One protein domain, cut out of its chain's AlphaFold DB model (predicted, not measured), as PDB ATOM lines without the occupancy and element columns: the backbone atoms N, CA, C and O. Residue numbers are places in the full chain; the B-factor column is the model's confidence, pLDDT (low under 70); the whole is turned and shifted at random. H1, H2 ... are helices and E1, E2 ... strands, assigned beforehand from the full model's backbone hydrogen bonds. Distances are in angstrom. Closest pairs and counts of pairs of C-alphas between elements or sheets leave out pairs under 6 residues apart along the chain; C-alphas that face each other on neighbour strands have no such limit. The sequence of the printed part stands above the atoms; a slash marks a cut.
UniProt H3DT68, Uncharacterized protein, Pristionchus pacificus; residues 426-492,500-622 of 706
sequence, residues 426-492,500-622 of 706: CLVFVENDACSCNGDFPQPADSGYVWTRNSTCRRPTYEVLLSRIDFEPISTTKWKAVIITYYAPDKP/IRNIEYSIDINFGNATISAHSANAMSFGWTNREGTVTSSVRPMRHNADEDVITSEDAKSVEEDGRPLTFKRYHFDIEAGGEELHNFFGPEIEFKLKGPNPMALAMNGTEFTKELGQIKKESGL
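What this domain is: This is residues 426 to 492 and 500 to 622 of the 706 residues of an uncharacterized protein of Pristionchus pacificus (UniProt H3DT68). Two six-stranded antiparallel sheets, both twisted, lie face to face as a sandwich with their strands crossed at 53 degrees; E12 comes close to E2 and E8 to E10. The helix H2 covers one end, reaching from E11 to E2 and E3, with short H1 near it in the chain's passage between E10 and E11. The printed part has 190 residues, with two named helices and twelve named strands in the order E1 to E10, H1, E11, E12, H2; the sheets run E2 E1 E3 E4 E10 E9 and E8 E7 E6 E5 E11 E12, and the class is mostly strand. The whole is compact, with a radius of gyration of the C-alphas of 16.6 A, and spans 50 by 41 by 31 A.

How they stand to each other: E1, residues 426 to 433, bends by 51 degrees at residue 430 and forms a hairpin with E2, residues 445 to 451, N 428 and O 449 being 2.9 A apart. E3, residues 465 to 473, is the antiparallel neighbour of E1, with N 427 and O 469 at 2.8 A, and forms a hairpin with E4, residues 478 to 487, with N 470 and O 482 at 2.8 A. E5, residues 507 to 512, E6, 514 to 520, E7, 523 to 529, and E8, 535 to 541, make a meander, each strand the antiparallel neighbour of the one before; N 509 and O 516, N 517 and O 525, and N 526 and O 538 are 2.8, 3.0 and 2.9 A apart. E9, residues 550 to 552, forms a hairpin with E10, residues 567 to 576, with N 551 and O 568 at 2.8 A; E10 is also the neighbour of E4, with N 481 and O 573 at 2.8 A. E11, residues 586 to 594, bends by 86 degrees at residue 589; it is the neighbour of E5, with N 510 and O 591 at 2.8 A, and forms a hairpin with E12, residues 600 to 605, with N 592 and O 602 at 2.8 A. Between the sheets, the closest C-alphas of E2 and E12, Gly 448 and Met 604, are 5.4 A apart. H2, residues 607 to 620, is on both sheets; with the sheet of E1 it makes two layers, a helix on one face of a sheet, at a height of 8.2 A. H1, residues 582 to 585, and H2 only just touch, with 3 pairs of C-alphas within 8 A, the closest His 583 and Leu 613 at 6.5 A; H2 does so with residues 610 to 614 alone. Every O i to N i+4 pair in H2 is within hydrogen-bond range; H1 is too short for one.

Where its parts are: E1 begins at C-alpha 426 (6.985, 22.010, 19.160). E10 is 29.2 A long, E4 27.4 A and E3 23.8 A. H2 is 20.1 A long and ends at C-alpha 620 (8.058, 31.506, 32.263).

The domain as a whole: The farthest C-alphas, those of Pro 492 and Leu 622, are 52.5 A apart. Residues 493 to 499 are not printed, and C-alphas 492 and 500 are 12.8 A apart across the cut. The links E1 to E2, E2 to E3 and E9 to E10 are long. The pLDDT is under 70 in 45 residues, among them 432 to 446 and 553 to 565.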
ATOM      1  N   CYS A 426       7.160  23.308  19.793       93.69
ATOM      2  CA  CYS A 426       6.985  22.010  19.160       93.69
ATOM      3  C   CYS A 426       7.660  21.993  17.790       93.69
ATOM      4  O   CYS A 426       7.564  22.945  17.018       93.69
ATOM      5  N   LEU A 427       8.313  20.884  17.466       92.19
ATOM      6  CA  LEU A 427       8.883  20.619  16.153       92.19
ATOM      7  C   LEU A 427       8.247  19.361  15.594       92.19
ATOM      8  O   LEU A 427       8.104  18.366  16.305       92.19
ATOM      9  N   VAL A 428       7.882  19.401  14.322       90.62
ATOM     10  CA  VAL A 428       7.245  18.281  13.634       90.62
ATOM     11  C   VAL A 428       8.019  17.999  12.355       90.62
ATOM     12  O   VAL A 428       8.217  18.886  11.530       90.62
ATOM     13  N   PHE A 429       8.448  16.754  12.195       89.00
ATOM     14  CA  PHE A 429       9.103  16.239  11.001       89.00
ATOM     15  C   PHE A 429       8.098  15.376  10.247       89.00
ATOM     16  O   PHE A 429       7.568  14.416  10.817       89.00
ATOM     17  N   VAL A 430       7.824  15.729   8.991       85.00
ATOM     18  CA  VAL A 430       6.859  15.018   8.146       85.00
ATOM     19  C   VAL A 430       7.482  14.547   6.839       85.00
ATOM     20  O   VAL A 430       8.401  15.173   6.308       85.00
ATOM     21  N   GLU A 431       6.957  13.443   6.316       79.38
ATOM     22  CA  GLU A 431       7.341  12.882   5.023       79.38
ATOM     23  C   GLU A 431       6.406  13.385   3.916       79.38
ATOM     24  O   GLU A 431       5.179  13.293   4.037       79.38
ATOM     25  N   ASN A 432       6.981  13.869   2.808       67.75
ATOM     26  CA  ASN A 432       6.251  14.183   1.575       67.75
ATOM     27  C   ASN A 432       4.973  15.040   1.761       67.75
ATOM     28  O   ASN A 432       3.986  14.861   1.033       67.75
ATOM     29  N   ASP A 433       4.963  15.979   2.714       67.31
ATOM     30  CA  ASP A 433       3.862  16.927   2.920       67.31
ATOM     31  C   ASP A 433       4.362  18.364   3.093       67.31
ATOM     32  O   ASP A 433       5.532  18.618   3.373       67.31
ATOM     33  N   ALA A 434       3.458  19.315   2.865       60.72
ATOM     34  CA  ALA A 434       3.731  20.732   3.030       60.72
ATOM     35  C   ALA A 434       2.933  21.275   4.215       60.72
ATOM     36  O   ALA A 434       1.695  21.209   4.224       60.72
ATOM     37  N   CYS A 435       3.643  21.857   5.173       69.69
ATOM     38  CA  CYS A 435       3.068  22.583   6.294       69.69
ATOM     39  C   CYS A 435       3.425  24.069   6.195       69.69
ATOM     40  O   CYS A 435       4.426  24.449   5.594       69.69
ATOM     41  N   SER A 436       2.562  24.928   6.721       67.88
ATOM     42  CA  SER A 436       2.723  26.376   6.680       67.88
ATOM     43  C   SER A 436       2.227  27.009   7.968       67.88
ATOM     44  O   SER A 436       1.127  26.710   8.432       67.88
ATOM     45  N   CYS A 437       3.015  27.935   8.510       57.19
ATOM     46  CA  CYS A 437       2.626  28.765   9.649       57.19
ATOM     47  C   CYS A 437       1.701  29.931   9.245       57.19
ATOM     48  O   CYS A 437       1.065  30.513  10.116       57.19
ATOM     49  N   ASN A 438       1.604  30.257   7.943       68.19
ATOM     50  CA  ASN A 438       0.925  31.462   7.436       68.19
ATOM     51  C   ASN A 438       0.023  31.213   6.202       68.19
ATOM     52  O   ASN A 438      -0.329  32.152   5.495       68.19
ATOM     53  N   GLY A 439      -0.353  29.961   5.921       59.62
ATOM     54  CA  GLY A 439      -1.287  29.594   4.843       59.62
ATOM     55  C   GLY A 439      -0.662  29.383   3.455       59.62
ATOM     56  O   GLY A 439      -1.235  28.657   2.643       59.62
ATOM     57  N   ASP A 440       0.534  29.915   3.196       68.19
ATOM     58  CA  ASP A 440       1.293  29.613   1.978       68.19
ATOM     59  C   ASP A 440       2.035  28.283   2.135       68.19
ATOM     60  O   ASP A 440       3.019  28.179   2.869       68.19
ATOM     61  N   PHE A 441       1.539  27.238   1.474       61.50
ATOM     62  CA  PHE A 441       2.143  25.907   1.521       61.50
ATOM     63  C   PHE A 441       3.322  25.801   0.543       61.50
ATOM     64  O   PHE A 441       3.093  25.956  -0.664       61.50
ATOM     65  N   PRO A 442       4.543  25.470   1.007       65.44
ATOM     66  CA  PRO A 442       5.653  25.160   0.110       65.44
ATOM     67  C   PRO A 442       5.344  23.922  -0.752       65.44
ATOM     68  O   PRO A 442       4.327  23.243  -0.576       65.44
ATOM     69  N   GLN A 443       6.207  23.616  -1.726       57.06
ATOM     70  CA  GLN A 443       6.107  22.319  -2.398       57.06
ATOM     71  C   GLN A 443       6.325  21.191  -1.373       57.06
ATOM     72  O   GLN A 443       7.150  21.365  -0.476       57.06
ATOM     73  N   PRO A 444       5.596  20.063  -1.478       60.91
ATOM     74  CA  PRO A 444       5.815  18.915  -0.608       60.91
ATOM     75  C   PRO A 444       7.276  18.481  -0.699       60.91
ATOM     76  O   PRO A 444       7.770  18.194  -1.789       60.91
ATOM     77  N   ALA A 445       7.953  18.465   0.437       61.56
ATOM     78  CA  ALA A 445       9.317  17.996   0.569       61.56
ATOM     79  C   ALA A 445       9.459  17.361   1.949       61.56
ATOM     80  O   ALA A 445       8.770  17.757   2.891       61.56
ATOM     81  N   ASP A 446      10.360  16.398   2.069       66.81
ATOM     82  CA  ASP A 446      10.755  15.855   3.360       66.81
ATOM     83  C   ASP A 446      11.353  16.997   4.192       66.81
ATOM     84  O   ASP A 446      12.399  17.557   3.851       66.81
ATOM     85  N   SER A 447      10.632  17.429   5.229       76.19
ATOM     86  CA  SER A 447      10.921  18.698   5.904       76.19
ATOM     87  C   SER A 447      10.502  18.702   7.375       76.19
ATOM     88  O   SER A 447       9.584  17.998   7.805       76.19
ATOM     89  N   GLY A 448      11.232  19.496   8.160       82.94
ATOM     90  CA  GLY A 448      10.900  19.831   9.542       82.94
ATOM     91  C   GLY A 448      10.213  21.191   9.624       82.94
ATOM     92  O   GLY A 448      10.573  22.115   8.894       82.94
ATOM     93  N   TYR A 449       9.245  21.312  10.526       85.94
ATOM     94  CA  TYR A 449       8.470  22.526  10.748       85.94
ATOM     95  C   TYR A 449       8.424  22.886  12.227       85.94
ATOM     96  O   TYR A 449       8.271  22.017  13.090       85.94
ATOM     97  N   VAL A 450       8.472  24.187  12.505       85.88
ATOM     98  CA  VAL A 450       8.078  24.725  13.808       85.88
ATOM     99  C   VAL A 450       6.558  24.672  13.881       85.88
ATOM    100  O   VAL A 450       5.851  25.242  13.045       85.88
ATOM    101  N   TRP A 451       6.047  23.912  14.840       85.94
ATOM    102  CA  TRP A 451       4.625  23.663  14.980       85.94
ATOM    103  C   TRP A 451       4.035  24.642  15.977       85.94
ATOM    104  O   TRP A 451       4.109  24.451  17.185       85.94
ATOM    105  N   THR A 452       3.444  25.698  15.448       83.00
ATOM    106  CA  THR A 452       2.791  26.761  16.203       83.00
ATOM    107  C   THR A 452       1.283  26.503  16.254       83.00
ATOM    108  O   THR A 452       0.748  25.623  15.575       83.00
ATOM    109  N   ARG A 453       0.540  27.309  17.016       79.56
ATOM    110  CA  ARG A 453      -0.936  27.258  17.017       79.56
ATOM    111  C   ARG A 453      -1.577  27.638  15.686       79.56
ATOM    112  O   ARG A 453      -2.694  27.211  15.415       79.56
ATOM    113  N   ASN A 454      -0.874  28.438  14.889       79.94
ATOM    114  CA  ASN A 454      -1.334  28.887  13.579       79.94
ATOM    115  C   ASN A 454      -0.797  27.995  12.453       79.94
ATOM    116  O   ASN A 454      -1.119  28.215  11.287       79.94
ATOM    117  N   SER A 455       0.010  26.982  12.787       79.44
ATOM    118  CA  SER A 455       0.518  26.040  11.805       79.44
ATOM    119  C   SER A 455      -0.620  25.192  11.251       79.44
ATOM    120  O   SER A 455      -1.432  24.615  11.972       79.44
ATOM    121  N   THR A 456      -0.666  25.119   9.930       75.56
ATOM    122  CA  THR A 456      -1.586  24.282   9.167       75.56
ATOM    123  C   THR A 456      -0.760  23.367   8.273       75.56
ATOM    124  O   THR A 456       0.260  23.785   7.734       75.56
ATOM    125  N   CYS A 457      -1.176  22.118   8.091       72.12
ATOM    126  CA  CYS A 457      -0.647  21.269   7.019       72.12
ATOM    127  C   CYS A 457      -1.735  20.975   6.014       72.12
ATOM    128  O   CYS A 457      -2.923  21.003   6.348       72.12
ATOM    129  N   ARG A 458      -1.322  20.612   4.799       71.88
ATOM    130  CA  ARG A 458      -2.249  20.029   3.827       71.88
ATOM    131  C   ARG A 458      -2.846  18.727   4.362       71.88
ATOM    132  O   ARG A 458      -4.033  18.485   4.154       71.88
ATOM    133  N   ARG A 459      -2.053  17.922   5.081       72.44
ATOM    134  CA  ARG A 459      -2.490  16.695   5.759       72.44
ATOM    135  C   ARG A 459      -1.906  16.636   7.177       72.44
ATOM    136  O   ARG A 459      -0.900  15.973   7.392       72.44
ATOM    137  N   PRO A 460      -2.508  17.318   8.172       72.38
ATOM    138  CA  PRO A 460      -1.989  17.348   9.538       72.38
ATOM    139  C   PRO A 460      -2.357  16.049  10.257       72.38
ATOM    140  O   PRO A 460      -3.090  16.083  11.236       72.38
ATOM    141  N   THR A 461      -1.947  14.900   9.735       80.44
ATOM    142  CA  THR A 461      -2.372  13.575  10.195       80.44
ATOM    143  C   THR A 461      -1.162  12.750  10.585       80.44
ATOM    144  O   THR A 461      -0.092  12.905   9.998       80.44
ATOM    145  N   TYR A 462      -1.328  11.847  11.549       78.19
ATOM    146  CA  TYR A 462      -0.239  10.974  11.992       78.19
ATOM    147  C   TYR A 462       0.347  10.120  10.850       78.19
ATOM    148  O   TYR A 462       1.509   9.755  10.916       78.19
ATOM    149  N   GLU A 463      -0.395   9.889   9.757       72.56
ATOM    150  CA  GLU A 463       0.110   9.227   8.542       72.56
ATOM    151  C   GLU A 463       1.425   9.801   7.994       72.56
ATOM    152  O   GLU A 463       2.263   9.033   7.535       72.56
ATOM    153  N   VAL A 464       1.605  11.124   8.018       78.25
ATOM    154  CA  VAL A 464       2.806  11.770   7.459       78.25
ATOM    155  C   VAL A 464       3.849  12.085   8.529       78.25
ATOM    156  O   VAL A 464       4.893  12.640   8.207       78.25
ATOM    157  N   LEU A 465       3.579  11.772   9.799       85.44
ATOM    158  CA  LEU A 465       4.458  12.101  10.915       85.44
ATOM    159  C   LEU A 465       5.647  11.133  10.967       85.44
ATOM    160  O   LEU A 465       5.468   9.937  11.173       85.44
ATOM    161  N   LEU A 466       6.869  11.655  10.873       85.62
ATOM    162  CA  LEU A 466       8.089  10.889  11.157       85.62
ATOM    163  C   LEU A 466       8.433  10.966  12.646       85.62
ATOM    164  O   LEU A 466       8.660   9.959  13.323       85.62
ATOM    165  N   SER A 467       8.463  12.191  13.165       90.38
ATOM    166  CA  SER A 467       8.727  12.467  14.570       90.38
ATOM    167  C   SER A 467       8.178  13.833  14.948       90.38
ATOM    168  O   SER A 467       8.160  14.758  14.138       90.38
ATOM    169  N   ARG A 468       7.759  13.978  16.196       92.75
ATOM    170  CA  ARG A 468       7.422  15.251  16.822       92.75
ATOM    171  C   ARG A 468       8.165  15.360  18.140       92.75
ATOM    172  O   ARG A 468       8.229  14.385  18.883       92.75
ATOM    173  N   ILE A 469       8.691  16.538  18.437       93.94
ATOM    174  CA  ILE A 469       9.307  16.842  19.724       93.94
ATOM    175  C   ILE A 469       8.719  18.124  20.301       93.94
ATOM    176  O   ILE A 469       8.733  19.166  19.652       93.94
ATOM    177  N   ASP A 470       8.236  18.038  21.534       95.00
ATOM    178  CA  ASP A 470       7.689  19.159  22.283       95.00
ATOM    179  C   ASP A 470       8.621  19.481  23.453       95.00
ATOM    180  O   ASP A 470       8.990  18.595  24.229       95.00
ATOM    181  N   PHE A 471       8.963  20.755  23.609       94.44
ATOM    182  CA  PHE A 471       9.727  21.275  24.736       94.44
ATOM    183  C   PHE A 471       8.826  22.083  25.663       94.44
ATOM    184  O   PHE A 471       8.154  23.019  25.231       94.44
ATOM    185  N   GLU A 472       8.845  21.734  26.946       94.44
ATOM    186  CA  GLU A 472       8.071  22.374  28.007       94.44
ATOM    187  C   GLU A 472       9.025  22.822  29.128       94.44
ATOM    188  O   GLU A 472       9.606  21.979  29.821       94.44
ATOM    189  N   PRO A 473       9.246  24.134  29.317       91.00
ATOM    190  CA  PRO A 473      10.153  24.610  30.355       91.00
ATOM    191  C   PRO A 473       9.627  24.330  31.765       91.00
ATOM    192  O   PRO A 473       8.533  24.752  32.122       91.00
ATOM    193  N   ILE A 474      10.440  23.664  32.591       90.62
ATOM    194  CA  ILE A 474      10.198  23.527  34.038       90.62
ATOM    195  C   ILE A 474      10.864  24.705  34.767       90.62
ATOM    196  O   ILE A 474      10.308  25.282  35.698       90.62
ATOM    197  N   SER A 475      12.067  25.073  34.325       89.94
ATOM    198  CA  SER A 475      12.818  26.259  34.733       89.94
ATOM    199  C   SER A 475      13.646  26.787  33.550       89.94
ATOM    200  O   SER A 475      13.609  26.240  32.448       89.94
ATOM    201  N   THR A 476      14.448  27.833  33.763       86.88
ATOM    202  CA  THR A 476      15.390  28.321  32.740       86.88
ATOM    203  C   THR A 476      16.502  27.316  32.410       86.88
ATOM    204  O   THR A 476      17.068  27.380  31.318       86.88
ATOM    205  N   THR A 477      16.800  26.380  33.314       90.81
ATOM    206  CA  THR A 477      17.930  25.434  33.231       90.81
ATOM    207  C   THR A 477      17.504  23.973  33.077       90.81
ATOM    208  O   THR A 477      18.346  23.108  32.831       90.81
ATOM    209  N   LYS A 478      16.203  23.695  33.218       93.31
ATOM    210  CA  LYS A 478      15.614  22.358  33.155       93.31
ATOM    211  C   LYS A 478      14.327  22.372  32.344       93.31
ATOM    212  O   LYS A 478      13.372  23.041  32.740       93.31
ATOM    213  N   TRP A 479      14.258  21.602  31.265       94.25
ATOM    214  CA  TRP A 479      13.052  21.457  30.440       94.25
ATOM    215  C   TRP A 479      12.599  20.000  30.401       94.25
ATOM    216  O   TRP A 479      13.406  19.084  30.550       94.25
ATOM    217  N   LYS A 480      11.308  19.786  30.176       94.62
ATOM    218  CA  LYS A 480      10.740  18.489  29.828       94.62
ATOM    219  C   LYS A 480      10.670  18.389  28.308       94.62
ATOM    220  O   LYS A 480      10.102  19.264  27.659       94.62
ATOM    221  N   ALA A 481      11.234  17.327  27.753       94.62
ATOM    222  CA  ALA A 481      11.106  16.979  26.348       94.62
ATOM    223  C   ALA A 481      10.100  15.831  26.197       94.62
ATOM    224  O   ALA A 481      10.114  14.858  26.963       94.62
ATOM    225  N   VAL A 482       9.207  15.957  25.218       93.50
ATOM    226  CA  VAL A 482       8.243  14.923  24.846       93.50
ATOM    227  C   VAL A 482       8.457  14.567  23.390       93.50
ATOM    228  O   VAL A 482       8.297  15.426  22.534       93.50
ATOM    229  N   ILE A 483       8.804  13.318  23.099       92.31
ATOM    230  CA  ILE A 483       9.023  12.856  21.726       92.31
ATOM    231  C   ILE A 483       7.925  11.878  21.347       92.31
ATOM    232  O   ILE A 483       7.677  10.917  22.067       92.31
ATOM    233  N   ILE A 484       7.282  12.123  20.212       91.12
ATOM    234  CA  ILE A 484       6.323  11.223  19.586       91.12
ATOM    235  C   ILE A 484       6.958  10.731  18.297       91.12
ATOM    236  O   ILE A 484       7.204  11.520  17.389       91.12
ATOM    237  N   THR A 485       7.231   9.437  18.204       88.50
ATOM    238  CA  THR A 485       7.869   8.862  17.019       88.50
ATOM    239  C   THR A 485       7.200   7.567  16.600       88.50
ATOM    240  O   THR A 485       6.542   6.897  17.401       88.50
ATOM    241  N   TYR A 486       7.338   7.247  15.319       80.75
ATOM    242  CA  TYR A 486       6.803   6.034  14.735       80.75
ATOM    243  C   TYR A 486       7.440   4.779  15.361       80.75
ATOM    244  O   TYR A 486       8.661   4.632  15.433       80.75
ATOM    245  N   TYR A 487       6.584   3.858  15.799       71.75
ATOM    246  CA  TYR A 487       6.917   2.562  16.370       71.75
ATOM    247  C   TYR A 487       6.451   1.438  15.440       71.75
ATOM    248  O   TYR A 487       5.254   1.187  15.291       71.75
ATOM    249  N   ALA A 488       7.416   0.716  14.873       63.41
ATOM    250  CA  ALA A 488       7.178  -0.545  14.182       63.41
ATOM    251  C   ALA A 488       7.442  -1.705  15.165       63.41
ATOM    252  O   ALA A 488       8.611  -1.979  15.458       63.41
ATOM    253  N   PRO A 489       6.415  -2.381  15.719       59.22
ATOM    254  CA  PRO A 489       6.629  -3.507  16.621       59.22
ATOM    255  C   PRO A 489       7.409  -4.627  15.928       59.22
ATOM    256  O   PRO A 489       7.087  -5.013  14.798       59.22
ATOM    257  N   ASP A 490       8.405  -5.171  16.636       56.34
ATOM    258  CA  ASP A 490       9.283  -6.261  16.203       56.34
ATOM    259  C   ASP A 490       8.505  -7.366  15.463       56.34
ATOM    260  O   ASP A 490       7.820  -8.185  16.084       56.34
ATOM    261  N   LYS A 491       8.608  -7.448  14.125       49.88
ATOM    262  CA  LYS A 491       8.107  -8.640  13.422       49.88
ATOM    263  C   LYS A 491       9.035  -9.825  13.720       49.88
ATOM    264  O   LYS A 491      10.266  -9.661  13.765       49.88
ATOM    265  N   PRO A 492       8.474 -11.037  13.873       47.53
ATOM    266  CA  PRO A 492       9.238 -12.249  14.145       47.53
ATOM    267  C   PRO A 492      10.381 -12.472  13.139       47.53
ATOM    268  O   PRO A 492      10.309 -12.095  11.969       47.53
ATOM    269  N   ILE A 500      13.655  -1.861   9.062       47.38
ATOM    270  CA  ILE A 500      13.195  -0.848  10.019       47.38
ATOM    271  C   ILE A 500      12.971  -1.529  11.376       47.38
ATOM    272  O   ILE A 500      11.857  -1.596  11.888       47.38
ATOM    273  N   ARG A 501      14.019  -2.139  11.938       46.50
ATOM    274  CA  ARG A 501      13.967  -2.625  13.323       46.50
ATOM    275  C   ARG A 501      14.557  -1.549  14.218       46.50
ATOM    276  O   ARG A 501      15.749  -1.274  14.134       46.50
ATOM    277  N   ASN A 502      13.699  -0.997  15.072       56.16
ATOM    278  CA  ASN A 502      14.010  -0.028  16.119       56.16
ATOM    279  C   ASN A 502      14.350   1.394  15.649       56.16
ATOM    280  O   ASN A 502      15.431   1.904  15.936       56.16
ATOM    281  N   ILE A 503      13.385   2.075  15.020       53.78
ATOM    282  CA  ILE A 503      13.420   3.547  14.888       53.78
ATOM    283  C   ILE A 503      13.619   4.225  16.255       53.78
ATOM    284  O   ILE A 503      14.289   5.250  16.353       53.78
ATOM    285  N   GLU A 504      13.147   3.590  17.334       54.97
ATOM    286  CA  GLU A 504      13.406   4.020  18.710       54.97
ATOM    287  C   GLU A 504      14.904   4.198  19.037       54.97
ATOM    288  O   GLU A 504      15.214   4.916  19.978       54.97
ATOM    289  N   TYR A 505      15.842   3.581  18.300       63.50
ATOM    290  CA  TYR A 505      17.295   3.650  18.577       63.50
ATOM    291  C   TYR A 505      18.069   4.502  17.579       63.50
ATOM    292  O   TYR A 505      19.302   4.472  17.561       63.50
ATOM    293  N   SER A 506      17.366   5.208  16.699       72.19
ATOM    294  CA  SER A 506      18.013   5.863  15.578       72.19
ATOM    295  C   SER A 506      17.717   7.341  15.434       72.19
ATOM    296  O   SER A 506      18.197   7.954  14.488       72.19
ATOM    297  N   ILE A 507      16.992   7.937  16.372       86.75
ATOM    298  CA  ILE A 507      16.688   9.363  16.324       86.75
ATOM    299  C   ILE A 507      17.848  10.155  16.918       86.75
ATOM    300  O   ILE A 507      18.182   9.999  18.093       86.75
ATOM    301  N   ASP A 508      18.404  11.040  16.100       91.75
ATOM    302  CA  ASP A 508      19.327  12.096  16.490       91.75
ATOM    303  C   ASP A 508      18.732  13.436  16.063       91.75
ATOM    304  O   ASP A 508      18.418  13.627  14.892       91.75
ATOM    305  N   ILE A 509      18.595  14.381  16.987       92.75
ATOM    306  CA  ILE A 509      18.154  15.744  16.685       92.75
ATOM    307  C   ILE A 509      19.244  16.698  17.145       92.75
ATOM    308  O   ILE A 509      19.497  16.824  18.343       92.75
ATOM    309  N   ASN A 510      19.904  17.344  16.193       93.25
ATOM    310  CA  ASN A 510      20.950  18.326  16.433       93.25
ATOM    311  C   ASN A 510      20.352  19.733  16.361       93.25
ATOM    312  O   ASN A 510      19.684  20.073  15.392       93.25
ATOM    313  N   PHE A 511      20.620  20.543  17.375       93.00
ATOM    314  CA  PHE A 511      20.195  21.931  17.524       93.00
ATOM    315  C   PHE A 511      21.398  22.890  17.470       93.00
ATOM    316  O   PHE A 511      21.392  23.943  18.100       93.00
ATOM    317  N   GLY A 512      22.481  22.513  16.790       91.19
ATOM    318  CA  GLY A 512      23.744  23.248  16.747       91.19
ATOM    319  C   GLY A 512      24.658  22.881  17.915       91.19
ATOM    320  O   GLY A 512      25.523  22.019  17.778       91.19
ATOM    321  N   ASN A 513      24.470  23.529  19.069       92.94
ATOM    322  CA  ASN A 513      25.297  23.300  20.265       92.94
ATOM    323  C   ASN A 513      24.699  22.270  21.230       92.94
ATOM    324  O   ASN A 513      25.285  22.021  22.282       92.94
ATOM    325  N   ALA A 514      23.547  21.690  20.903       94.88
ATOM    326  CA  ALA A 514      22.925  20.612  21.656       94.88
ATOM    327  C   ALA A 514      22.451  19.498  20.727       94.88
ATOM    328  O   ALA A 514      22.030  19.757  19.604       94.88
ATOM    329  N   THR A 515      22.453  18.269  21.229       94.88
ATOM    330  CA  THR A 515      21.986  17.086  20.514       94.88
ATOM    331  C   THR A 515      21.134  16.234  21.442       94.88
ATOM    332  O   THR A 515      21.519  15.969  22.579       94.88
ATOM    333  N   ILE A 516      19.987  15.777  20.948       94.00
ATOM    334  CA  ILE A 516      19.180  14.736  21.584       94.00
ATOM    335  C   ILE A 516      19.358  13.457  20.780       94.00
ATOM    336  O   ILE A 516      19.080  13.449  19.583       94.00
ATOM    337  N   SER A 517      19.795  12.384  21.432       92.12
ATOM    338  CA  SER A 517      20.049  11.097  20.783       92.12
ATOM    339  C   SER A 517      19.380   9.961  21.539       92.12
ATOM    340  O   SER A 517      19.548   9.811  22.752       92.12
ATOM    341  N   ALA A 518      18.651   9.112  20.823       88.25
ATOM    342  CA  ALA A 518      18.124   7.880  21.389       88.25
ATOM    343  C   ALA A 518      19.229   6.816  21.490       88.25
ATOM    344  O   ALA A 518      19.927   6.538  20.517       88.25
ATOM    345  N   HIS A 519      19.398   6.224  22.676       81.44
ATOM    346  CA  HIS A 519      20.397   5.174  22.919       81.44
ATOM    347  C   HIS A 519      19.776   3.781  23.026       81.44
ATOM    348  O   HIS A 519      20.397   2.795  22.636       81.44
ATOM    349  N   SER A 520      18.580   3.688  23.607       80.69
ATOM    350  CA  SER A 520      17.828   2.444  23.775       80.69
ATOM    351  C   SER A 520      16.336   2.745  23.927       80.69
ATOM    352  O   SER A 520      15.948   3.908  24.013       80.69
ATOM    353  N   ALA A 521      15.502   1.705  24.044       71.62
ATOM    354  CA  ALA A 521      14.042   1.835  24.178       71.62
ATOM    355  C   ALA A 521      13.624   2.574  25.451       71.62
ATOM    356  O   ALA A 521      12.493   3.032  25.571       71.62
ATOM    357  N   ASN A 522      14.553   2.682  26.402       81.56
ATOM    358  CA  ASN A 522      14.311   3.215  27.730       81.56
ATOM    359  C   ASN A 522      15.264   4.368  28.069       81.56
ATOM    360  O   ASN A 522      15.254   4.818  29.211       81.56
ATOM    361  N   ALA A 523      16.117   4.829  27.145       87.12
ATOM    362  CA  ALA A 523      17.095   5.874  27.439       87.12
ATOM    363  C   ALA A 523      17.367   6.817  26.261       87.12
ATOM    364  O   ALA A 523      17.649   6.387  25.139       87.12
ATOM    365  N   MET A 524      17.395   8.111  26.577       90.69
ATOM    366  CA  MET A 524      17.854   9.180  25.694       90.69
ATOM    367  C   MET A 524      19.016   9.932  26.321       90.69
ATOM    368  O   MET A 524      19.106  10.053  27.545       90.69
ATOM    369  N   SER A 525      19.906  10.446  25.477       91.88
ATOM    370  CA  SER A 525      20.930  11.388  25.890       91.88
ATOM    371  C   SER A 525      20.619  12.789  25.401       91.88
ATOM    372  O   SER A 525      20.095  12.997  24.308       91.88
ATOM    373  N   PHE A 526      20.973  13.748  26.244       95.19
ATOM    374  CA  PHE A 526      21.074  15.150  25.895       95.19
ATOM    375  C   PHE A 526      22.546  15.537  25.999       95.19
ATOM    376  O   PHE A 526      23.109  15.552  27.099       95.19
ATOM    377  N   GLY A 527      23.178  15.760  24.850       94.12
ATOM    378  CA  GLY A 527      24.531  16.286  24.724       94.12
ATOM    379  C   GLY A 527      24.506  17.784  24.455       94.12
ATOM    380  O   GLY A 527      23.621  18.261  23.754       94.12
ATOM    381  N   TRP A 528      25.466  18.531  24.988       95.44
ATOM    382  CA  TRP A 528      25.638  19.950  24.688       95.44
ATOM    383  C   TRP A 528      27.109  20.358  24.736       95.44
ATOM    384  O   TRP A 528      27.914  19.757  25.447       95.44
ATOM    385  N   THR A 529      27.451  21.401  23.990       92.62
ATOM    386  CA  THR A 529      28.768  22.037  24.008       92.62
ATOM    387  C   THR A 529      28.655  23.339  24.790       92.62
ATOM    388  O   THR A 529      27.921  24.244  24.386       92.62
ATOM    389  N   ASN A 530      29.349  23.433  25.926       88.75
ATOM    390  CA  ASN A 530      29.347  24.648  26.742       88.75
ATOM    391  C   ASN A 530      30.079  25.809  26.033       88.75
ATOM    392  O   ASN A 530      30.701  25.638  24.981       88.75
ATOM    393  N   ARG A 531      30.041  27.010  26.619       84.00
ATOM    394  CA  ARG A 531      30.703  28.203  26.045       84.00
ATOM    395  C   ARG A 531      32.222  28.070  25.894       84.00
ATOM    396  O   ARG A 531      32.816  28.797  25.106       84.00
ATOM    397  N   GLU A 532      32.837  27.162  26.641       87.94
ATOM    398  CA  GLU A 532      34.274  26.872  26.602       87.94
ATOM    399  C   GLU A 532      34.622  25.828  25.525       87.94
ATOM    400  O   GLU A 532      35.789  25.482  25.357       87.94
ATOM    401  N   GLY A 533      33.624  25.314  24.794       88.44
ATOM    402  CA  GLY A 533      33.802  24.259  23.797       88.44
ATOM    403  C   GLY A 533      33.830  22.845  24.386       88.44
ATOM    404  O   GLY A 533      34.099  21.888  23.662       88.44
ATOM    405  N   THR A 534      33.550  22.685  25.682       88.38
ATOM    406  CA  THR A 534      33.523  21.378  26.348       88.38
ATOM    407  C   THR A 534      32.215  20.659  26.037       88.38
ATOM    408  O   THR A 534      31.132  21.133  26.388       88.38
ATOM    409  N   VAL A 535      32.319  19.488  25.407       89.94
ATOM    410  CA  VAL A 535      31.179  18.611  25.120       89.94
ATOM    411  C   VAL A 535      30.825  17.819  26.375       89.94
ATOM    412  O   VAL A 535      31.638  17.053  26.888       89.94
ATOM    413  N   THR A 536      29.600  17.988  26.855       91.62
ATOM    414  CA  THR A 536      29.032  17.253  27.990       91.62
ATOM    415  C   THR A 536      27.799  16.488  27.524       91.62
ATOM    416  O   THR A 536      27.135  16.894  26.574       91.62
ATOM    417  N   SER A 537      27.472  15.371  28.169       91.62
ATOM    418  CA  SER A 537      26.211  14.676  27.925       91.62
ATOM    419  C   SER A 537      25.617  14.121  29.209       91.62
ATOM    420  O   SER A 537      26.318  13.806  30.170       91.62
ATOM    421  N   SER A 538      24.294  14.007  29.223       89.56
ATOM    422  CA  SER A 538      23.559  13.323  30.279       89.56
ATOM    423  C   SER A 538      22.639  12.284  29.659       89.56
ATOM    424  O   SER A 538      21.949  12.573  28.685       89.56
ATOM    425  N   VAL A 539      22.645  11.067  30.205       89.62
ATOM    426  CA  VAL A 539      21.717  10.000  29.816       89.62
ATOM    427  C   VAL A 539      20.592   9.964  30.837       89.62
ATOM    428  O   VAL A 539      20.841   9.901  32.044       89.62
ATOM    429  N   ARG A 540      19.350  10.018  30.365       89.25
ATOM    430  CA  ARG A 540      18.154  10.009  31.203       89.25
ATOM    431  C   ARG A 540      17.228   8.869  30.777       89.25
ATOM    432  O   ARG A 540      17.112   8.592  29.580       89.25
ATOM    433  N   PRO A 541      16.578   8.194  31.740       85.75
ATOM    434  CA  PRO A 541      15.586   7.188  31.413       85.75
ATOM    435  C   PRO A 541      14.381   7.855  30.745       85.75
ATOM    436  O   PRO A 541      13.900   8.890  31.211       85.75
ATOM    437  N   MET A 542      13.888   7.243  29.675       85.44
ATOM    438  CA  MET A 542      12.619   7.618  29.068       85.44
ATOM    439  C   MET A 542      11.480   7.034  29.894       85.44
ATOM    440  O   MET A 542      11.510   5.866  30.283       85.44
ATOM    441  N   ARG A 543      10.469   7.854  30.165       85.88
ATOM    442  CA  ARG A 543       9.208   7.407  30.757       85.88
ATOM    443  C   ARG A 543       8.187   7.232  29.639       85.88
ATOM    444  O   ARG A 543       8.062   8.113  28.790       85.88
ATOM    445  N   HIS A 544       7.495   6.101  29.662       82.31
ATOM    446  CA  HIS A 544       6.450   5.730  28.717       82.31
ATOM    447  C   HIS A 544       5.358   4.976  29.481       82.31
ATOM    448  O   HIS A 544       5.659   3.995  30.167       82.31
ATOM    449  N   ASN A 545       4.118   5.443  29.391       77.94
ATOM    450  CA  ASN A 545       2.938   4.747  29.886       77.94
ATOM    451  C   ASN A 545       2.323   3.921  28.745       77.94
ATOM    452  O   ASN A 545       1.765   4.487  27.811       77.94
ATOM    453  N   ALA A 546       2.403   2.590  28.818       73.44
ATOM    454  CA  ALA A 546       1.989   1.701  27.727       73.44
ATOM    455  C   ALA A 546       0.524   1.880  27.278       73.44
ATOM    456  O   ALA A 546       0.219   1.611  26.118       73.44
ATOM    457  N   ASP A 547      -0.355   2.362  28.160       65.06
ATOM    458  CA  ASP A 547      -1.782   2.520  27.858       65.06
ATOM    459  C   ASP A 547      -2.136   3.922  27.324       65.06
ATOM    460  O   ASP A 547      -3.058   4.070  26.525       65.06
ATOM    461  N   GLU A 548      -1.401   4.962  27.731       71.38
ATOM    462  CA  GLU A 548      -1.707   6.368  27.390       71.38
ATOM    463  C   GLU A 548      -0.785   6.949  26.309       71.38
ATOM    464  O   GLU A 548      -1.168   7.861  25.569       71.38
ATOM    465  N   ASP A 549       0.433   6.417  26.204       79.88
ATOM    466  CA  ASP A 549       1.492   6.934  25.340       79.88
ATOM    467  C   ASP A 549       1.636   6.142  24.037       79.88
ATOM    468  O   ASP A 549       2.567   6.372  23.264       79.88
ATOM    469  N   VAL A 550       0.714   5.217  23.769       80.19
ATOM    470  CA  VAL A 550       0.618   4.495  22.501       80.19
ATOM    471  C   VAL A 550      -0.488   5.124  21.662       80.19
ATOM    472  O   VAL A 550      -1.679   4.998  21.933       80.19
ATOM    473  N   ILE A 551      -0.083   5.832  20.614       80.25
ATOM    474  CA  ILE A 551      -0.976   6.485  19.664       80.25
ATOM    475  C   ILE A 551      -1.075   5.589  18.436       80.25
ATOM    476  O   ILE A 551      -0.191   5.572  17.583       80.25
ATOM    477  N   THR A 552      -2.152   4.825  18.335       72.00
ATOM    478  CA  THR A 552      -2.430   4.039  17.133       72.00
ATOM    479  C   THR A 552      -3.131   4.922  16.108       72.00
ATOM    480  O   THR A 552      -4.207   5.459  16.364       72.00
ATOM    481  N   SER A 553      -2.504   5.092  14.948       67.50
ATOM    482  CA  SER A 553      -3.132   5.726  13.796       67.50
ATOM    483  C   SER A 553      -4.075   4.713  13.158       67.50
ATOM    484  O   SER A 553      -3.628   3.725  12.578       67.50
ATOM    485  N   GLU A 554      -5.387   4.912  13.285       55.28
ATOM    486  CA  GLU A 554      -6.383   4.008  12.692       55.28
ATOM    487  C   GLU A 554      -6.424   4.086  11.152       55.28
ATOM    488  O   GLU A 554      -7.104   3.284  10.497       55.28
ATOM    489  N   ASP A 555      -5.669   5.016  10.558       56.59
ATOM    490  CA  ASP A 555      -5.647   5.260   9.123       56.59
ATOM    491  C   ASP A 555      -5.079   4.061   8.373       56.59
ATOM    492  O   ASP A 555      -4.049   3.488   8.725       56.59
ATOM    493  N   ALA A 556      -5.725   3.682   7.271       45.28
ATOM    494  CA  ALA A 556      -5.298   2.505   6.526       45.28
ATOM    495  C   ALA A 556      -4.253   2.784   5.421       45.28
ATOM    496  O   ALA A 556      -3.845   1.861   4.715       45.28
ATOM    497  N   LYS A 557      -3.770   4.035   5.294       43.12
ATOM    498  CA  LYS A 557      -2.518   4.373   4.577       43.12
ATOM    499  C   LYS A 557      -1.325   4.278   5.514       43.12
ATOM    500  O   LYS A 557      -0.295   3.736   5.125       43.12
ATOM    501  N   SER A 558      -1.531   4.695   6.762       48.88
ATOM    502  CA  SER A 558      -0.697   4.363   7.907       48.88
ATOM    503  C   SER A 558      -0.974   2.930   8.355       48.88
ATOM    504  O   SER A 558      -1.234   2.659   9.520       48.88
ATOM    505  N   VAL A 559      -0.967   1.999   7.418       49.25
ATOM    506  CA  VAL A 559      -0.975   0.585   7.723       49.25
ATOM    507  C   VAL A 559       0.339   0.050   7.194       49.25
ATOM    508  O   VAL A 559       0.638   0.223   6.006       49.25
ATOM    509  N   GLU A 560       1.126  -0.558   8.084       55.53
ATOM    510  CA  GLU A 560       2.316  -1.313   7.706       55.53
ATOM    511  C   GLU A 560       1.972  -2.256   6.541       55.53
ATOM    512  O   GLU A 560       0.816  -2.637   6.342       55.53
ATOM    513  N   GLU A 561       2.971  -2.698   5.774       54.12
ATOM    514  CA  GLU A 561       2.774  -3.645   4.662       54.12
ATOM    515  C   GLU A 561       1.969  -4.918   5.022       54.12
ATOM    516  O   GLU A 561       1.603  -5.679   4.129       54.12
ATOM    517  N   ASP A 562       1.729  -5.199   6.308       54.00
ATOM    518  CA  ASP A 562       0.990  -6.350   6.838       54.00
ATOM    519  C   ASP A 562      -0.430  -6.053   7.354       54.00
ATOM    520  O   ASP A 562      -1.043  -6.915   7.985       54.00
ATOM    521  N   GLY A 563      -0.990  -4.866   7.113       55.31
ATOM    522  CA  GLY A 563      -2.368  -4.588   7.533       55.31
ATOM    523  C   GLY A 563      -2.506  -3.971   8.933       55.31
ATOM    524  O   GLY A 563      -3.625  -3.598   9.310       55.31
ATOM    525  N   ARG A 564      -1.411  -3.841   9.701       62.69
ATOM    526  CA  ARG A 564      -1.422  -3.278  11.062       62.69
ATOM    527  C   ARG A 564      -1.350  -1.747  11.050       62.69
ATOM    528  O   ARG A 564      -0.566  -1.209  10.278       62.69
ATOM    529  N   PRO A 565      -2.140  -1.049  11.881       65.25
ATOM    530  CA  PRO A 565      -2.073   0.408  11.990       65.25
ATOM    531  C   PRO A 565      -0.683   0.874  12.457       65.25
ATOM    532  O   PRO A 565      -0.076   0.222  13.312       65.25
ATOM    533  N   LEU A 566      -0.185   1.998  11.926       70.62
ATOM    534  CA  LEU A 566       1.040   2.623  12.419       70.62
ATOM    535  C   LEU A 566       0.799   2.988  13.874       70.62
ATOM    536  O   LEU A 566      -0.198   3.615  14.236       70.62
ATOM    537  N   THR A 567       1.732   2.574  14.707       79.25
ATOM    538  CA  THR A 567       1.715   2.900  16.119       79.25
ATOM    539  C   THR A 567       2.773   3.958  16.348       79.25
ATOM    540  O   THR A 567       3.861   3.873  15.799       79.25
ATOM    541  N   PHE A 568       2.461   4.971  17.133       85.88
ATOM    542  CA  PHE A 568       3.399   5.990  17.566       85.88
ATOM    543  C   PHE A 568       3.550   5.863  19.067       85.88
ATOM    544  O   PHE A 568       2.565   5.656  19.776       85.88
ATOM    545  N   LYS A 569       4.777   5.983  19.558       86.94
ATOM    546  CA  LYS A 569       5.034   6.024  20.993       86.94
ATOM    547  C   LYS A 569       5.410   7.424  21.408       86.94
ATOM    548  O   LYS A 569       6.201   8.089  20.738       86.94
ATOM    549  N   ARG A 570       4.832   7.849  22.523       89.88
ATOM    550  CA  ARG A 570       5.179   9.069  23.231       89.88
ATOM    551  C   ARG A 570       6.159   8.733  24.354       89.88
ATOM    552  O   ARG A 570       5.948   7.804  25.130       89.88
ATOM    553  N   TYR A 571       7.238   9.497  24.420       89.88
ATOM    554  CA  TYR A 571       8.284   9.380  25.424       89.88
ATOM    555  C   TYR A 571       8.463  10.702  26.138       89.88
ATOM    556  O   TYR A 571       8.427  11.760  25.512       89.88
ATOM    557  N   HIS A 572       8.720  10.632  27.437       92.31
ATOM    558  CA  HIS A 572       8.965  11.792  28.281       92.31
ATOM    559  C   HIS A 572      10.326  11.683  28.965       92.31
ATOM    560  O   HIS A 572      10.646  10.645  29.549       92.31
ATOM    561  N   PHE A 573      11.102  12.764  28.954       93.19
ATOM    562  CA  PHE A 573      12.356  12.855  29.704       93.19
ATOM    563  C   PHE A 573      12.700  14.314  30.029       93.19
ATOM    564  O   PHE A 573      12.286  15.240  29.337       93.19
ATOM    565  N   ASP A 574      13.459  14.509  31.103       93.94
ATOM    566  CA  ASP A 574      13.962  15.824  31.495       93.94
ATOM    567  C   ASP A 574      15.326  16.074  30.840       93.94
ATOM    568  O   ASP A 574      16.168  15.175  30.798       93.94
ATOM    569  N   ILE A 575      15.575  17.305  30.402       94.19
ATOM    570  CA  ILE A 575      16.880  17.771  29.922       94.19
ATOM    571  C   ILE A 575      17.396  18.904  30.810       94.19
ATOM    572  O   ILE A 575      16.631  19.755  31.265       94.19
ATOM    573  N   GLU A 576      18.704  18.898  31.067       93.00
ATOM    574  CA  GLU A 576      19.421  19.876  31.893       93.00
ATOM    575  C   GLU A 576      20.833  20.058  31.320       93.00
ATOM    576  O   GLU A 576      21.475  19.070  30.960       93.00
ATOM    577  N   ALA A 577      21.330  21.296  31.269       90.38
ATOM    578  CA  ALA A 577      22.664  21.628  30.750       90.38
ATOM    579  C   ALA A 577      23.624  22.060  31.872       90.38
ATOM    580  O   ALA A 577      24.155  23.166  31.862       90.38
ATOM    581  N   GLY A 578      23.781  21.234  32.912       85.62
ATOM    582  CA  GLY A 578      24.711  21.529  34.016       85.62
ATOM    583  C   GLY A 578      24.408  22.826  34.786       85.62
ATOM    584  O   GLY A 578      25.310  23.406  35.381       85.62
ATOM    585  N   GLY A 579      23.155  23.293  34.768       88.00
ATOM    586  CA  GLY A 579      22.742  24.558  35.386       88.00
ATOM    587  C   GLY A 579      22.823  25.784  34.469       88.00
ATOM    588  O   GLY A 579      22.443  26.871  34.899       88.00
ATOM    589  N   GLU A 580      23.261  25.637  33.218       89.94
ATOM    590  CA  GLU A 580      23.191  26.705  32.218       89.94
ATOM    591  C   GLU A 580      21.779  26.845  31.627       89.94
ATOM    592  O   GLU A 580      20.981  25.905  31.617       89.94
ATOM    593  N   GLU A 581      21.448  28.040  31.126       90.31
ATOM    594  CA  GLU A 581      20.129  28.287  30.538       90.31
ATOM    595  C   GLU A 581      19.974  27.564  29.193       90.31
ATOM    596  O   GLU A 581      20.649  27.907  28.219       90.31
ATOM    597  N   LEU A 582      19.023  26.627  29.110       89.19
ATOM    598  CA  LEU A 582      18.898  25.679  27.996       89.19
ATOM    599  C   LEU A 582      18.715  26.344  26.628       89.19
ATOM    600  O   LEU A 582      19.319  25.911  25.652       89.19
ATOM    601  N   HIS A 583      17.955  27.439  26.556       88.44
ATOM    602  CA  HIS A 583      17.715  28.169  25.304       88.44
ATOM    603  C   HIS A 583      18.996  28.653  24.589       88.44
ATOM    604  O   HIS A 583      18.953  28.881  23.385       88.44
ATOM    605  N   ASN A 584      20.133  28.787  25.291       88.50
ATOM    606  CA  ASN A 584      21.401  29.219  24.689       88.50
ATOM    607  C   ASN A 584      22.044  28.143  23.800       88.50
ATOM    608  O   ASN A 584      22.946  28.460  23.025       88.50
ATOM    609  N   PHE A 585      21.621  26.883  23.930       90.38
ATOM    610  CA  PHE A 585      22.188  25.764  23.173       90.38
ATOM    611  C   PHE A 585      21.402  25.427  21.905       90.38
ATOM    612  O   PHE A 585      21.877  24.628  21.101       90.38
ATOM    613  N   PHE A 586      20.231  26.041  21.712       90.06
ATOM    614  CA  PHE A 586      19.384  25.834  20.542       90.06
ATOM    615  C   PHE A 586      19.685  26.886  19.469       90.06
ATOM    616  O   PHE A 586      19.398  28.073  19.633       90.06
ATOM    617  N   GLY A 587      20.282  26.442  18.368       90.12
ATOM    618  CA  GLY A 587      20.586  27.233  17.182       90.12
ATOM    619  C   GLY A 587      19.423  27.313  16.181       90.12
ATOM    620  O   GLY A 587      18.406  26.638  16.341       90.12
ATOM    621  N   PRO A 588      19.559  28.157  15.141       87.62
ATOM    622  CA  PRO A 588      18.552  28.313  14.085       87.62
ATOM    623  C   PRO A 588      18.521  27.143  13.090       87.62
ATOM    624  O   PRO A 588      17.526  26.968  12.389       87.62
ATOM    625  N   GLU A 589      19.603  26.370  13.012       90.06
ATOM    626  CA  GLU A 589      19.708  25.176  12.181       90.06
ATOM    627  C   GLU A 589      19.443  23.948  13.043       90.06
ATOM    628  O   GLU A 589      20.125  23.721  14.047       90.06
ATOM    629  N   ILE A 590      18.427  23.180  12.659       91.81
ATOM    630  CA  ILE A 590      18.017  21.973  13.364       91.81
ATOM    631  C   ILE A 590      18.028  20.824  12.373       91.81
ATOM    632  O   ILE A 590      17.397  20.893  11.320       91.81
ATOM    633  N   GLU A 591      18.743  19.762  12.713       92.75
ATOM    634  CA  GLU A 591      18.931  18.600  11.856       92.75
ATOM    635  C   GLU A 591      18.390  17.353  12.557       92.75
ATOM    636  O   GLU A 591      18.916  16.927  13.584       92.75
ATOM    637  N   PHE A 592      17.340  16.760  12.000       91.31
ATOM    638  CA  PHE A 592      16.827  15.454  12.388       91.31
ATOM    639  C   PHE A 592      17.489  14.378  11.533       91.31
ATOM    640  O   PHE A 592      17.406  14.402  10.308       91.31
ATOM    641  N   LYS A 593      18.131  13.413  12.178       89.81
ATOM    642  CA  LYS A 593      18.716  12.231  11.558       89.81
ATOM    643  C   LYS A 593      17.990  11.005  12.061       89.81
ATOM    644  O   LYS A 593      17.988  10.722  13.257       89.81
ATOM    645  N   LEU A 594      17.452  10.241  11.125       84.31
ATOM    646  CA  LEU A 594      17.071   8.864  11.354       84.31
ATOM    647  C   LEU A 594      18.250   7.982  10.941       84.31
ATOM    648  O   LEU A 594      18.527   7.811   9.756       84.31
ATOM    649  N   LYS A 595      18.982   7.447  11.916       79.00
ATOM    650  CA  LYS A 595      20.022   6.437  11.699       79.00
ATOM    651  C   LYS A 595      19.384   5.121  11.235       79.00
ATOM    652  O   LYS A 595      18.218   4.820  11.485       79.00
ATOM    653  N   GLY A 596      20.167   4.297  10.566       72.12
ATOM    654  CA  GLY A 596      19.703   3.006  10.081       72.12
ATOM    655  C   GLY A 596      20.267   2.700   8.703       72.12
ATOM    656  O   GLY A 596      21.116   3.438   8.206       72.12
ATOM    657  N   PRO A 597      19.816   1.601   8.089       59.03
ATOM    658  CA  PRO A 597      20.295   1.184   6.776       59.03
ATOM    659  C   PRO A 597      19.896   2.153   5.657       59.03
ATOM    660  O   PRO A 597      20.637   2.285   4.690       59.03
ATOM    661  N   ASN A 598      18.785   2.875   5.829       67.50
ATOM    662  CA  ASN A 598      18.386   3.996   4.981       67.50
ATOM    663  C   ASN A 598      18.436   5.278   5.821       67.50
ATOM    664  O   ASN A 598      17.405   5.681   6.363       67.50
ATOM    665  N   PRO A 599      19.627   5.872   6.020       78.25
ATOM    666  CA  PRO A 599      19.744   7.072   6.823       78.25
ATOM    667  C   PRO A 599      18.991   8.218   6.147       78.25
ATOM    668  O   PRO A 599      19.207   8.503   4.970       78.25
ATOM    669  N   MET A 600      18.123   8.880   6.903       82.25
ATOM    670  CA  MET A 600      17.385  10.057   6.451       82.25
ATOM    671  C   MET A 600      17.849  11.251   7.275       82.25
ATOM    672  O   MET A 600      17.884  11.169   8.501       82.25
ATOM    673  N   ALA A 601      18.223  12.345   6.616       86.12
ATOM    674  CA  ALA A 601      18.593  13.592   7.272       86.12
ATOM    675  C   ALA A 601      17.661  14.703   6.789       86.12
ATOM    676  O   ALA A 601      17.581  14.984   5.595       86.12
ATOM    677  N   LEU A 602      16.955  15.315   7.731       84.44
ATOM    678  CA  LEU A 602      16.056  16.434   7.526       84.44
ATOM    679  C   LEU A 602      16.637  17.643   8.235       84.44
ATOM    680  O   LEU A 602      16.702  17.669   9.460       84.44
ATOM    681  N   ALA A 603      17.043  18.650   7.475       83.50
ATOM    682  CA  ALA A 603      17.444  19.926   8.038       83.50
ATOM    683  C   ALA A 603      16.285  20.916   7.932       83.50
ATOM    684  O   ALA A 603      15.620  21.009   6.900       83.50
ATOM    685  N   MET A 604      16.078  21.694   8.985       84.56
ATOM    686  CA  MET A 604      15.288  22.911   8.930       84.56
ATOM    687  C   MET A 604      16.147  24.085   9.377       84.56
ATOM    688  O   MET A 604      16.891  24.005  10.354       84.56
ATOM    689  N   ASN A 605      16.040  25.181   8.638       80.25
ATOM    690  CA  ASN A 605      16.659  26.445   8.990       80.25
ATOM    691  C   ASN A 605      15.534  27.420   9.319       80.25
ATOM    692  O   ASN A 605      14.796  27.856   8.435       80.25
ATOM    693  N   GLY A 606      15.357  27.695  10.606       72.25
ATOM    694  CA  GLY A 606      14.224  28.455  11.098       72.25
ATOM    695  C   GLY A 606      14.583  29.220  12.357       72.25
ATOM    696  O   GLY A 606      14.555  28.683  13.460       72.25
ATOM    697  N   THR A 607      14.809  30.529  12.214       83.88
ATOM    698  CA  THR A 607      14.885  31.441  13.375       83.88
ATOM    699  C   THR A 607      13.571  31.512  14.162       83.88
ATOM    700  O   THR A 607      13.532  32.079  15.247       83.88
ATOM    701  N   GLU A 608      12.479  30.962  13.626       85.12
ATOM    702  CA  GLU A 608      11.178  30.903  14.295       85.12
ATOM    703  C   GLU A 608      11.228  30.058  15.568       85.12
ATOM    704  O   GLU A 608      10.731  30.507  16.595       85.12
ATOM    705  N   PHE A 609      11.919  28.913  15.555       87.56
ATOM    706  CA  PHE A 609      12.009  28.058  16.740       87.56
ATOM    707  C   PHE A 609      12.738  28.756  17.893       87.56
ATOM    708  O   PHE A 609      12.271  28.772  19.029       87.56
ATOM    709  N   THR A 610      13.869  29.408  17.603       86.81
ATOM    710  CA  THR A 610      14.623  30.155  18.620       86.81
ATOM    711  C   THR A 610      13.853  31.381  19.116       86.81
ATOM    712  O   THR A 610      13.947  31.727  20.297       86.81
ATOM    713  N   LYS A 611      13.036  32.011  18.259       88.00
ATOM    714  CA  LYS A 611      12.101  33.072  18.667       88.00
ATOM    715  C   LYS A 611      11.014  32.547  19.603       88.00
ATOM    716  O   LYS A 611      10.777  33.194  20.621       88.00
ATOM    717  N   GLU A 612      10.396  31.404  19.302       86.62
ATOM    718  CA  GLU A 612       9.393  30.779  20.177       86.62
ATOM    719  C   GLU A 612       9.990  30.413  21.538       86.62
ATOM    720  O   GLU A 612       9.453  30.810  22.571       86.62
ATOM    721  N   LEU A 613      11.162  29.771  21.567       87.06
ATOM    722  CA  LEU A 613      11.869  29.487  22.821       87.06
ATOM    723  C   LEU A 613      12.157  30.766  23.625       87.06
ATOM    724  O   LEU A 613      12.000  30.796  24.849       87.06
ATOM    725  N   GLY A 614      12.539  31.848  22.942       86.12
ATOM    726  CA  GLY A 614      12.734  33.161  23.554       86.12
ATOM    727  C   GLY A 614      11.446  33.791  24.101       86.12
ATOM    728  O   GLY A 614      11.502  34.498  25.110       86.12
ATOM    729  N   GLN A 615      10.294  33.543  23.474       86.31
ATOM    730  CA  GLN A 615       8.985  33.984  23.968       86.31
ATOM    731  C   GLN A 615       8.572  33.197  25.212       86.31
ATOM    732  O   GLN A 615       8.261  33.814  26.232       86.31
ATOM    733  N   ILE A 616       8.694  31.867  25.189       83.50
ATOM    734  CA  ILE A 616       8.369  31.024  26.350       83.50
ATOM    735  C   ILE A 616       9.266  31.385  27.542       83.50
ATOM    736  O   ILE A 616       8.804  31.415  28.683       83.50
ATOM    737  N   LYS A 617      10.536  31.755  27.312       81.06
ATOM    738  CA  LYS A 617      11.413  32.296  28.366       81.06
ATOM    739  C   LYS A 617      10.841  33.558  29.020       81.06
ATOM    740  O   LYS A 617      10.928  33.703  30.234       81.06
ATOM    741  N   LYS A 618      10.283  34.487  28.239       81.38
ATOM    742  CA  LYS A 618       9.710  35.734  28.777       81.38
ATOM    743  C   LYS A 618       8.468  35.469  29.623       81.38
ATOM    744  O   LYS A 618       8.282  36.144  30.628       81.38
ATOM    745  N   GLU A 619       7.659  34.489  29.235       76.94
ATOM    746  CA  GLU A 619       6.425  34.123  29.939       76.94
ATOM    747  C   GLU A 619       6.689  33.274  31.190       76.94
ATOM    748  O   GLU A 619       6.128  33.541  32.250       76.94
ATOM    749  N   SER A 620       7.607  32.303  31.107       69.12
ATOM    750  CA  SER A 620       8.058  31.506  32.263       69.12
ATOM    751  C   SER A 620       8.917  32.315  33.238       69.12
ATOM    752  O   SER A 620       8.962  32.016  34.429       69.12
ATOM    753  N   GLY A 621       9.544  33.390  32.757       63.31
ATOM    754  CA  GLY A 621      10.259  34.391  33.541       63.31
ATOM    755  C   GLY A 621       9.352  35.324  34.343       63.31
ATOM    756  O   GLY A 621       9.748  36.466  34.590       63.31
ATOM    757  N   LEU A 622       8.165  34.868  34.769       58.88
ATOM    758  CA  LEU A 622       7.428  35.487  35.865       58.88
ATOM    759  C   LEU A 622       8.373  35.473  37.063       58.88
ATOM    760  O   LEU A 622       8.603  34.439  37.685       58.88
TER     761      LEU A 622